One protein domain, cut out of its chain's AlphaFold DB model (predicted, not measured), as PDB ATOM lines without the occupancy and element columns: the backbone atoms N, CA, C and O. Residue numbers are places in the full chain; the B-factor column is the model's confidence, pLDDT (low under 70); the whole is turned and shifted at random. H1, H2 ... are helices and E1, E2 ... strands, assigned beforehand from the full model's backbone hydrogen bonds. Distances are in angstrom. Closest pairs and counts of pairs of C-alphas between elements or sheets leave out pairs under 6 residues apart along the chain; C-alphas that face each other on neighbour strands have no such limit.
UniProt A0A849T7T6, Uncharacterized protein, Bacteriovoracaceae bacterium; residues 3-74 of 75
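AT A GLANCE: This is residues 3 to 74 of the 75 residues of an uncharacterized protein of Bacteriovoracaceae bacterium (UniProt A0A849T7T6). A three-stranded sheet, E1, E3 and E4, makes one wall with a bare outer face, and the other parts gather to its inner side: a short, loosely paired two-stranded ribbon, E2 and E5, and four short helices. H3 packs at one end of the ribbon, while H1, H2 and H4 only graze the sheet near its rims. The printed part has 72 residues, with four named helices and five named strands in the order E1, E2, H1, E3, E4, H2, H3, E5, H4. The sheet E1, E3, E4, in that order, is mixed, the sheet of E2 and E5 is antiparallel, and the class is mixed, helices and strands. The whole is compact and rounded, with a radius of gyration of the C-alphas of 11.5 A and spans of 30 by 26 by 20 A.

IN THESE COORDINATES: E1 is residues 3 to 8, 14.0 A from first to last C-alpha, and begins with C-alpha 3 at (-8.075, 59.437, 82.258). E2 is residues 11 to 14, 10.3 A long, and H1 is residues 15 to 18, 5.4 A. E3, residues 26 to 31, measures 16.3 A and begins with C-alpha 26 at (-8.155, 54.949, 86.702). E4, residues 34 to 39, measures 16.7 A. H2 is residues 40 to 47, the longest helix by residues, 10.8 A from end to end. H3 is residues 51 to 56, 8.6 A, and E5 is residues 58 to 62, 12.0 A. H4 is residues 67 to 72, 8.6 A, and ends with C-alpha 72 at (-15.596, 45.999, 88.805).

HOW THE PARTS SIT: E1 and E4 are the edge strands of their sheet, and E3 is the inner strand. E1 and E3 are parallel, at 13 degrees between their directions, with N 5 and O 28 at 2.8 A and N 30 and O 6 at 2.9 A, both within hydrogen-bond range. E3 and E4 form an antiparallel hairpin at 159 degrees, with N 29 and O 36 at 2.9 A and N 36 and O 29 at 2.8 A within that range. E1 and E2 meet only through their link. E2 and E5 are antiparallel at 174 degrees, with N 59 and O 13 within hydrogen-bond range at 3.3 A. The closest C-alphas of E2 and E3 are those of Phe 11 and Ile 31, 7.6 A apart. H1 only grazes the sheet of E1, E3 and E4 with residues 17 to 18, H2 with residues 40 to 43 and H4 with residues 69 to 72. The closest C-alphas of E4 and H4 are those of Ile 38 and Ala 72, 6.9 A apart. H2 and H4 are near each other, with 6 pairs of C-alphas within 10 A. H2 and H3 are close but not clearly touching and about perpendicular at 77 degrees, their closest C-alphas being those of Phe 47 and Trp 53, 6.3 A apart. H3 is not on the sheet of E1, E3 and E4; the closest C-alphas of H3 and E5 are those of Trp 53 and His 59, 6.0 A apart. Among the pairs that stay apart are E1 and E5, E4 and E5, and H3 and H4. In H2, H3 and H4 every O i to N i+4 pair is within hydrogen-bond range, and H1 is too short for such a pair.

THE WHOLE: The two C-alphas farthest apart are those of Lys 55 and Gln 74, 31.2 A. The printed part has no cut and no long link; the link from H1 to E3, with 7 residues, is short, and the other links are tight. The mean pLDDT of the printed part is 81.9, and residues 50 to 64 are under 70, with means of 66 for H3 and 63 for E5.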
ATOM      1  N   LYS A   3      -8.040  59.139  83.696       89.88
ATOM      2  CA  LYS A   3      -8.075  59.437  82.258       89.88
ATOM      3  C   LYS A   3      -9.453  59.112  81.701       89.88
ATOM      4  O   LYS A   3      -9.916  57.982  81.828       89.88
ATOM      5  N   ASN A   4     -10.104  60.097  81.089       90.75
ATOM      6  CA  ASN A   4     -11.412  59.921  80.469       90.75
ATOM      7  C   ASN A   4     -11.251  59.621  78.970       90.75
ATOM      8  O   ASN A   4     -10.647  60.415  78.254       90.75
ATOM      9  N   LEU A   5     -11.787  58.491  78.507       88.44
ATOM     10  CA  LEU A   5     -11.799  58.092  77.093       88.44
ATOM     11  C   LEU A   5     -13.067  58.555  76.356       88.44
ATOM     12  O   LEU A   5     -13.196  58.340  75.155       88.44
ATOM     13  N   GLY A   6     -14.008  59.192  77.059       89.69
ATOM     14  CA  GLY A   6     -15.226  59.746  76.478       89.69
ATOM     15  C   GLY A   6     -16.317  58.706  76.218       89.69
ATOM     16  O   GLY A   6     -16.406  57.678  76.894       89.69
ATOM     17  N   LYS A   7     -17.200  59.013  75.260       90.50
ATOM     18  CA  LYS A   7     -18.335  58.161  74.879       90.50
ATOM     19  C   LYS A   7     -17.913  57.179  73.787       90.50
ATOM     20  O   LYS A   7     -17.520  57.590  72.700       90.50
ATOM     21  N   LEU A   8     -18.039  55.890  74.071       84.81
ATOM     22  CA  LEU A   8     -17.697  54.793  73.174       84.81
ATOM     23  C   LEU A   8     -18.962  53.990  72.840       84.81
ATOM     24  O   LEU A   8     -19.848  53.837  73.677       84.81
ATOM     25  N   LYS A   9     -19.055  53.465  71.612       83.00
ATOM     26  CA  LYS A   9     -20.146  52.549  71.216       83.00
ATOM     27  C   LYS A   9     -19.967  51.137  71.782       83.00
ATOM     28  O   LYS A   9     -20.927  50.400  71.919       83.00
ATOM     29  N   TYR A  10     -18.729  50.755  72.063       82.06
ATOM     30  CA  TYR A  10     -18.341  49.452  72.586       82.06
ATOM     31  C   TYR A  10     -17.030  49.594  73.351       82.06
ATOM     32  O   TYR A  10     -16.338  50.610  73.242       82.06
ATOM     33  N   PHE A  11     -16.663  48.564  74.109       83.19
ATOM     34  CA  PHE A  11     -15.386  48.559  74.804       83.19
ATOM     35  C   PHE A  11     -14.242  48.335  73.808       83.19
ATOM     36  O   PHE A  11     -14.132  47.276  73.193       83.19
ATOM     37  N   ILE A  12     -13.396  49.351  73.667       81.69
ATOM     38  CA  ILE A  12     -12.130  49.303  72.945       81.69
ATOM     39  C   ILE A  12     -11.095  50.039  73.783       81.69
ATOM     40  O   ILE A  12     -11.379  51.100  74.338       81.69
ATOM     41  N   LEU A  13      -9.907  49.458  73.891       82.31
ATOM     42  CA  LEU A  13      -8.811  50.058  74.628       82.31
ATOM     43  C   LEU A  13      -7.532  49.922  73.818       82.31
ATOM     44  O   LEU A  13      -7.164  48.812  73.417       82.31
ATOM     45  N   LYS A  14      -6.880  51.057  73.577       82.62
ATOM     46  CA  LYS A  14      -5.589  51.122  72.900       82.62
ATOM     47  C   LYS A  14      -4.479  51.208  73.932       82.62
ATOM     48  O   LYS A  14      -4.651  51.760  75.019       82.62
ATOM     49  N   LYS A  15      -3.297  50.718  73.583       78.75
ATOM     50  CA  LYS A  15      -2.121  50.836  74.455       78.75
ATOM     51  C   LYS A  15      -1.766  52.298  74.761       78.75
ATOM     52  O   LYS A  15      -1.425  52.617  75.899       78.75
ATOM     53  N   ASP A  16      -1.941  53.191  73.788       82.75
ATOM     54  CA  ASP A  16      -1.750  54.638  73.958       82.75
ATOM     55  C   ASP A  16      -2.750  55.270  74.937       82.75
ATOM     56  O   ASP A  16      -2.433  56.255  75.613       82.75
ATOM     57  N   ASP A  17      -3.931  54.668  75.107       85.12
ATOM     58  CA  ASP A  17      -4.882  55.105  76.127       85.12
ATOM     59  C   ASP A  17      -4.320  54.870  77.533       85.12
ATOM     60  O   ASP A  17      -4.600  55.649  78.438       85.12
ATOM     61  N   LEU A  18      -3.454  53.875  77.722       85.94
ATOM     62  CA  LEU A  18      -2.822  53.575  79.010       85.94
ATOM     63  C   LEU A  18      -1.420  54.175  79.168       85.94
ATOM     64  O   LEU A  18      -0.853  54.135  80.263       85.94
ATOM     65  N   LYS A  19      -0.842  54.728  78.101       84.94
ATOM     66  CA  LYS A  19       0.514  55.282  78.124       84.94
ATOM     67  C   LYS A  19       0.602  56.443  79.118       84.94
ATOM     68  O   LYS A  19      -0.211  57.364  79.088       84.94
ATOM     69  N   GLY A  20       1.595  56.380  80.005       85.25
ATOM     70  CA  GLY A  20       1.816  57.377  81.058       85.25
ATOM     71  C   GLY A  20       0.933  57.217  82.300       85.25
ATOM     72  O   GLY A  20       1.119  57.968  83.255       85.25
ATOM     73  N   LEU A  21       0.014  56.243  82.330       90.00
ATOM     74  CA  LEU A  21      -0.792  55.955  83.516       90.00
ATOM     75  C   LEU A  21      -0.079  54.980  84.456       90.00
ATOM     76  O   LEU A  21       0.516  53.985  84.035       90.00
ATOM     77  N   LYS A  22      -0.180  55.246  85.757       92.88
ATOM     78  CA  LYS A  22       0.303  54.362  86.820       92.88
ATOM     79  C   LYS A  22      -0.729  53.274  87.105       92.88
ATOM     80  O   LYS A  22      -1.922  53.428  86.868       92.88
ATOM     81  N   ARG A  23      -0.284  52.167  87.705       91.44
ATOM     82  CA  ARG A  23      -1.170  51.057  88.111       91.44
ATOM     83  C   ARG A  23      -2.261  51.490  89.105       91.44
ATOM     84  O   ARG A  23      -3.322  50.878  89.130       91.44
ATOM     85  N   THR A  24      -2.008  52.538  89.885       91.62
ATOM     86  CA  THR A  24      -2.953  53.138  90.841       91.62
ATOM     87  C   THR A  24      -3.946  54.113  90.200       91.62
ATOM     88  O   THR A  24      -4.850  54.589  90.884       91.62
ATOM     89  N   ASP A  25      -3.781  54.438  88.915       93.88
ATOM     90  CA  ASP A  25      -4.672  55.346  88.199       93.88
ATOM     91  C   ASP A  25      -5.935  54.636  87.710       93.88
ATOM     92  O   ASP A  25      -6.064  53.411  87.768       93.88
ATOM     93  N   PHE A  26      -6.879  55.430  87.212       92.38
ATOM     94  CA  PHE A  26      -8.155  54.949  86.702       92.38
ATOM     95  C   PHE A  26      -8.383  55.414  85.270       92.38
ATOM     96  O   PHE A  26      -7.986  56.510  84.872       92.38
ATOM     97  N   VAL A  27      -9.104  54.589  84.527       92.25
ATOM     98  CA  VAL A  27      -9.660  54.912  83.220       92.25
ATOM     99  C   VAL A  27     -11.169  55.020  83.367       92.25
ATOM    100  O   VAL A  27     -11.787  54.178  84.019       92.25
ATOM    101  N   GLN A  28     -11.756  56.050  82.773       92.69
ATOM    102  CA  GLN A  28     -13.196  56.259  82.743       92.69
ATOM    103  C   GLN A  28     -13.687  56.337  81.300       92.69
ATOM    104  O   GLN A  28     -13.033  56.951  80.465       92.69
ATOM    105  N   PHE A  29     -14.833  55.736  81.006       91.50
ATOM    106  CA  PHE A  29     -15.494  55.840  79.704       91.50
ATOM    107  C   PHE A  29     -16.999  55.632  79.842       91.50
ATOM    108  O   PHE A  29     -17.467  55.064  80.828       91.50
ATOM    109  N   THR A  30     -17.758  56.066  78.842       91.00
ATOM    110  CA  THR A  30     -19.219  55.933  78.816       91.00
ATOM    111  C   THR A  30     -19.644  55.049  77.653       91.00
ATOM    112  O   THR A  30     -19.302  55.354  76.514       91.00
ATOM    113  N   ILE A  31     -20.419  53.995  77.914       88.50
ATOM    114  CA  ILE A  31     -21.044  53.139  76.887       88.50
ATOM    115  C   ILE A  31     -22.538  53.067  77.193       88.50
ATOM    116  O   ILE A  31     -22.907  52.840  78.342       88.50
ATOM    117  N   ASP A  32     -23.388  53.308  76.193       87.06
ATOM    118  CA  ASP A  32     -24.855  53.276  76.323       87.06
ATOM    119  C   ASP A  32     -25.386  54.053  77.543       87.06
ATOM    120  O   ASP A  32     -26.203  53.571  78.323       87.06
ATOM    121  N   ASN A  33     -24.873  55.276  77.731       85.12
ATOM    122  CA  ASN A  33     -25.182  56.183  78.847       85.12
ATOM    123  C   ASN A  33     -24.807  55.662  80.251       85.12
ATOM    124  O   ASN A  33     -25.133  56.308  81.246       85.12
ATOM    125  N   ARG A  34     -24.067  54.553  80.353       86.81
ATOM    126  CA  ARG A  34     -23.470  54.071  81.604       86.81
ATOM    127  C   ARG A  34     -22.008  54.477  81.676       86.81
ATOM    128  O   ARG A  34     -21.251  54.250  80.732       86.81
ATOM    129  N   ILE A  35     -21.618  55.071  82.799       89.81
ATOM    130  CA  ILE A  35     -20.230  55.435  83.081       89.81
ATOM    131  C   ILE A  35     -19.543  54.231  83.718       89.81
ATOM    132  O   ILE A  35     -20.030  53.685  84.704       89.81
ATOM    133  N   TYR A  36     -18.395  53.854  83.172       89.94
ATOM    134  CA  TYR A  36     -17.513  52.839  83.722       89.94
ATOM    135  C   TYR A  36     -16.224  53.506  84.174       89.94
ATOM    136  O   TYR A  36     -15.607  54.248  83.409       89.94
ATOM    137  N   LYS A  37     -15.802  53.220  85.401       92.00
ATOM    138  CA  LYS A  37     -14.526  53.633  85.979       92.00
ATOM    139  C   LYS A  37     -13.760  52.384  86.400       92.00
ATOM    140  O   LYS A  37     -14.258  51.568  87.167       92.00
ATOM    141  N   ILE A  38     -12.551  52.206  85.879       90.50
ATOM    142  CA  ILE A  38     -11.771  50.977  86.057       90.50
ATOM    143  C   ILE A  38     -10.345  51.328  86.481       90.50
ATOM    144  O   ILE A  38      -9.703  52.139  85.812       90.50
ATOM    145  N   PRO A  39      -9.812  50.710  87.546       91.19
ATOM    146  CA  PRO A  39      -8.393  50.794  87.866       91.19
ATOM    147  C   PRO A  39      -7.517  50.256  86.726       91.19
ATOM    148  O   PRO A  39      -7.752  49.159  86.210       91.19
ATOM    149  N   VAL A  40      -6.449  50.978  86.388       90.31
ATOM    150  CA  VAL A  40      -5.476  50.579  85.356       90.31
ATOM    151  C   VAL A  40      -4.842  49.227  85.683       90.31
ATOM    152  O   VAL A  40      -4.620  48.418  84.785       90.31
ATOM    153  N   ILE A  41      -4.605  48.932  86.964       90.25
ATOM    154  CA  ILE A  41      -4.104  47.625  87.406       90.25
ATOM    155  C   ILE A  41      -4.972  46.452  86.931       90.25
ATOM    156  O   ILE A  41      -4.424  45.476  86.428       90.25
ATOM    157  N   ILE A  42      -6.305  46.563  87.001       88.56
ATOM    158  CA  ILE A  42      -7.222  45.487  86.584       88.56
ATOM    159  C   ILE A  42      -7.092  45.238  85.081       88.56
ATOM    160  O   ILE A  42      -7.038  44.091  84.640       88.56
ATOM    161  N   ILE A  43      -7.006  46.315  84.300       88.06
ATOM    162  CA  ILE A  43      -6.826  46.258  82.849       88.06
ATOM    163  C   ILE A  43      -5.506  45.552  82.514       88.06
ATOM    164  O   ILE A  43      -5.493  44.572  81.769       88.06
ATOM    165  N   LEU A  44      -4.396  46.022  83.088       85.50
ATOM    166  CA  LEU A  44      -3.070  45.467  82.818       85.50
ATOM    167  C   LEU A  44      -2.972  44.000  83.232       85.50
ATOM    168  O   LEU A  44      -2.432  43.192  82.482       85.50
ATOM    169  N   ASP A  45      -3.517  43.637  84.390       87.31
ATOM    170  CA  ASP A  45      -3.488  42.258  84.873       87.31
ATOM    171  C   ASP A  45      -4.346  41.341  83.995       87.31
ATOM    172  O   ASP A  45      -3.942  40.207  83.716       87.31
ATOM    173  N   ARG A  46      -5.479  41.839  83.477       84.69
ATOM    174  CA  ARG A  46      -6.330  41.095  82.540       84.69
ATOM    175  C   ARG A  46      -5.627  40.815  81.215       84.69
ATOM    176  O   ARG A  46      -5.772  39.720  80.673       84.69
ATOM    177  N   PHE A  47      -4.870  41.783  80.704       80.12
ATOM    178  CA  PHE A  47      -4.213  41.684  79.402       80.12
ATOM    179  C   PHE A  47      -2.753  41.213  79.460       80.12
ATOM    180  O   PHE A  47      -2.174  40.935  78.414       80.12
ATOM    181  N   LYS A  48      -2.175  41.012  80.655       80.25
ATOM    182  CA  LYS A  48      -0.765  40.625  80.867       80.25
ATOM    183  C   LYS A  48      -0.296  39.424  80.035       80.25
ATOM    184  O   LYS A  48       0.862  39.373  79.640       80.25
ATOM    185  N   LYS A  49      -1.177  38.446  79.800       71.38
ATOM    186  CA  LYS A  49      -0.890  37.221  79.023       71.38
ATOM    187  C   LYS A  49      -1.596  37.178  77.665       71.38
ATOM    188  O   LYS A  49      -1.524  36.164  76.976       71.38
ATOM    189  N   SER A  50      -2.320  38.230  77.287       69.81
ATOM    190  CA  SER A  50      -3.065  38.240  76.031       69.81
ATOM    191  C   SER A  50      -2.093  38.422  74.865       69.81
ATOM    192  O   SER A  50      -1.491  39.480  74.700       69.81
ATOM    193  N   VAL A  51      -1.942  37.376  74.048       66.12
ATOM    194  CA  VAL A  51      -1.123  37.415  72.823       66.12
ATOM    195  C   VAL A  51      -1.622  38.516  71.880       66.12
ATOM    196  O   VAL A  51      -0.813  39.229  71.292       66.12
ATOM    197  N   ASP A  52      -2.942  38.715  71.810       66.19
ATOM    198  CA  ASP A  52      -3.568  39.773  71.009       66.19
ATOM    199  C   ASP A  52      -3.229  41.180  71.503       66.19
ATOM    200  O   ASP A  52      -3.012  42.072  70.686       66.19
ATOM    201  N   TRP A  53      -3.130  41.380  72.821       69.50
ATOM    202  CA  TRP A  53      -2.721  42.661  73.407       69.50
ATOM    203  C   TRP A  53      -1.289  43.044  73.018       69.50
ATOM    204  O   TRP A  53      -1.006  44.211  72.764       69.50
ATOM    205  N   ASN A  54      -0.397  42.054  72.927       66.38
ATOM    206  CA  ASN A  54       1.004  42.278  72.574       66.38
ATOM    207  C   ASN A  54       1.231  42.467  71.066       66.38
ATOM    208  O   ASN A  54       2.224  43.086  70.695       66.38
ATOM    209  N   LYS A  55       0.351  41.929  70.206       68.19
ATOM    210  CA  LYS A  55       0.512  41.976  68.741       68.19
ATOM    211  C   LYS A  55      -0.268  43.090  68.048       68.19
ATOM    212  O   LYS A  55       0.199  43.582  67.030       68.19
ATOM    213  N   ASN A  56      -1.450  43.456  68.547       61.97
ATOM    214  CA  ASN A  56      -2.386  44.293  67.786       61.97
ATOM    215  C   ASN A  56      -2.554  45.722  68.325       61.97
ATOM    216  O   ASN A  56      -3.384  46.446  67.784       61.97
ATOM    217  N   ASP A  57      -1.838  46.117  69.391       64.50
ATOM    218  CA  ASP A  57      -1.921  47.426  70.090       64.50
ATOM    219  C   ASP A  57      -3.350  47.913  70.450       64.50
ATOM    220  O   ASP A  57      -3.558  49.024  70.950       64.50
ATOM    221  N   VAL A  58      -4.349  47.054  70.240       63.56
ATOM    222  CA  VAL A  58      -5.781  47.303  70.339       63.56
ATOM    223  C   VAL A  58      -6.457  45.983  70.686       63.56
ATOM    224  O   VAL A  58      -6.307  44.985  69.973       63.56
ATOM    225  N   HIS A  59      -7.256  45.970  71.751       68.25
ATOM    226  CA  HIS A  59      -8.151  44.843  71.998       68.25
ATOM    227  C   HIS A  59      -9.455  45.030  71.214       68.25
ATOM    228  O   HIS A  59     -10.118  46.063  71.347       68.25
ATOM    229  N   LYS A  60      -9.781  44.054  70.351       59.41
ATOM    230  CA  LYS A  60     -10.881  44.154  69.382       59.41
ATOM    231  C   LYS A  60     -12.254  44.260  70.048       59.41
ATOM    232  O   LYS A  60     -12.502  43.761  71.140       59.41
ATOM    233  N   GLN A  61     -13.119  44.933  69.301       58.81
ATOM    234  CA  GLN A  61     -14.490  45.312  69.606       58.81
ATOM    235  C   GLN A  61     -15.305  44.116  70.107       58.81
ATOM    236  O   GLN A  61     -15.374  43.081  69.448       58.81
ATOM    237  N   SER A  62     -15.966  44.291  71.245       62.66
ATOM    238  CA  SER A  62     -17.061  43.427  71.674       62.66
ATOM    239  C   SER A  62     -18.345  44.241  71.606       62.66
ATOM    240  O   SER A  62     -18.381  45.362  72.106       62.66
ATOM    241  N   SER A  63     -19.407  43.680  71.026       64.19
ATOM    242  CA  SER A  63     -20.751  44.281  71.038       64.19
ATOM    243  C   SER A  63     -21.309  44.477  72.454       64.19
ATOM    244  O   SER A  63     -22.311  45.155  72.634       64.19
ATOM    245  N   SER A  64     -20.650  43.899  73.461       69.94
ATOM    246  CA  SER A  64     -20.967  44.041  74.879       69.94
ATOM    247  C   SER A  64     -19.755  44.508  75.686       69.94
ATOM    248  O   SER A  64     -18.604  44.190  75.365       69.94
ATOM    249  N   VAL A  65     -20.009  45.236  76.774       82.06
ATOM    250  CA  VAL A  65     -18.980  45.541  77.775       82.06
ATOM    251  C   VAL A  65     -18.537  44.226  78.432       82.06
ATOM    252  O   VAL A  65     -19.386  43.447  78.863       82.06
ATOM    253  N   PRO A  66     -17.229  43.925  78.523       83.38
ATOM    254  CA  PRO A  66     -16.775  42.695  79.159       83.38
ATOM    255  C   PRO A  66     -17.279  42.550  80.604       83.38
ATOM    256  O   PRO A  66     -17.090  43.447  81.420       83.38
ATOM    257  N   LYS A  67     -17.807  41.374  80.971       84.44
ATOM    258  CA  LYS A  67     -18.378  41.105  82.312       84.44
ATOM    259  C   LYS A  67     -17.453  41.435  83.490       84.44
ATOM    260  O   LYS A  67     -17.914  41.739  84.584       84.44
ATOM    261  N   TRP A  68     -16.136  41.345  83.303       84.06
ATOM    262  CA  TRP A  68     -15.168  41.685  84.353       84.06
ATOM    263  C   TRP A  68     -15.124  43.194  84.647       84.06
ATOM    264  O   TRP A  68     -14.819  43.575  85.774       84.06
ATOM    265  N   ILE A  69     -15.472  44.033  83.669       85.56
ATOM    266  CA  ILE A  69     -15.635  45.483  83.830       85.56
ATOM    267  C   ILE A  69     -16.922  45.789  84.585       85.56
ATOM    268  O   ILE A  69     -16.907  46.600  85.511       85.56
ATOM    269  N   GLU A  70     -18.014  45.120  84.211       84.12
ATOM    270  CA  GLU A  70     -19.312  45.271  84.874       84.12
ATOM    271  C   GLU A  70     -19.196  44.922  86.362       84.12
ATOM    272  O   GLU A  70     -19.556  45.726  87.214       84.12
ATOM    273  N   ARG A  71     -18.567  43.784  86.686       82.12
ATOM    274  CA  ARG A  71     -18.296  43.372  88.074       82.12
ATOM    275  C   ARG A  71     -17.424  44.365  88.842       82.12
ATOM    276  O   ARG A  71     -17.618  44.535  90.039       82.12
ATOM    277  N   ALA A  72     -16.458  44.999  88.178       80.94
ATOM    278  CA  ALA A  72     -15.596  45.999  88.805       80.94
ATOM    279  C   ALA A  72     -16.330  47.317  89.118       80.94
ATOM    280  O   ALA A  72     -15.850  48.069  89.958       80.94
ATOM    281  N   ASN A  73     -17.469  47.586  88.465       80.44
ATOM    282  CA  ASN A  73     -18.274  48.805  88.631       80.44
ATOM    283  C   ASN A  73     -19.554  48.602  89.466       80.44
ATOM    284  O   ASN A  73     -20.312  49.546  89.647       80.44
ATOM    285  N   GLN A  74     -19.815  47.386  89.953       73.19
ATOM    286  CA  GLN A  74     -20.990  47.046  90.773       73.19
ATOM    287  C   GLN A  74     -20.724  47.084  92.293       73.19
ATOM    288  O   GLN A  74     -21.596  46.692  93.064       73.19
TER     289      GLN A  74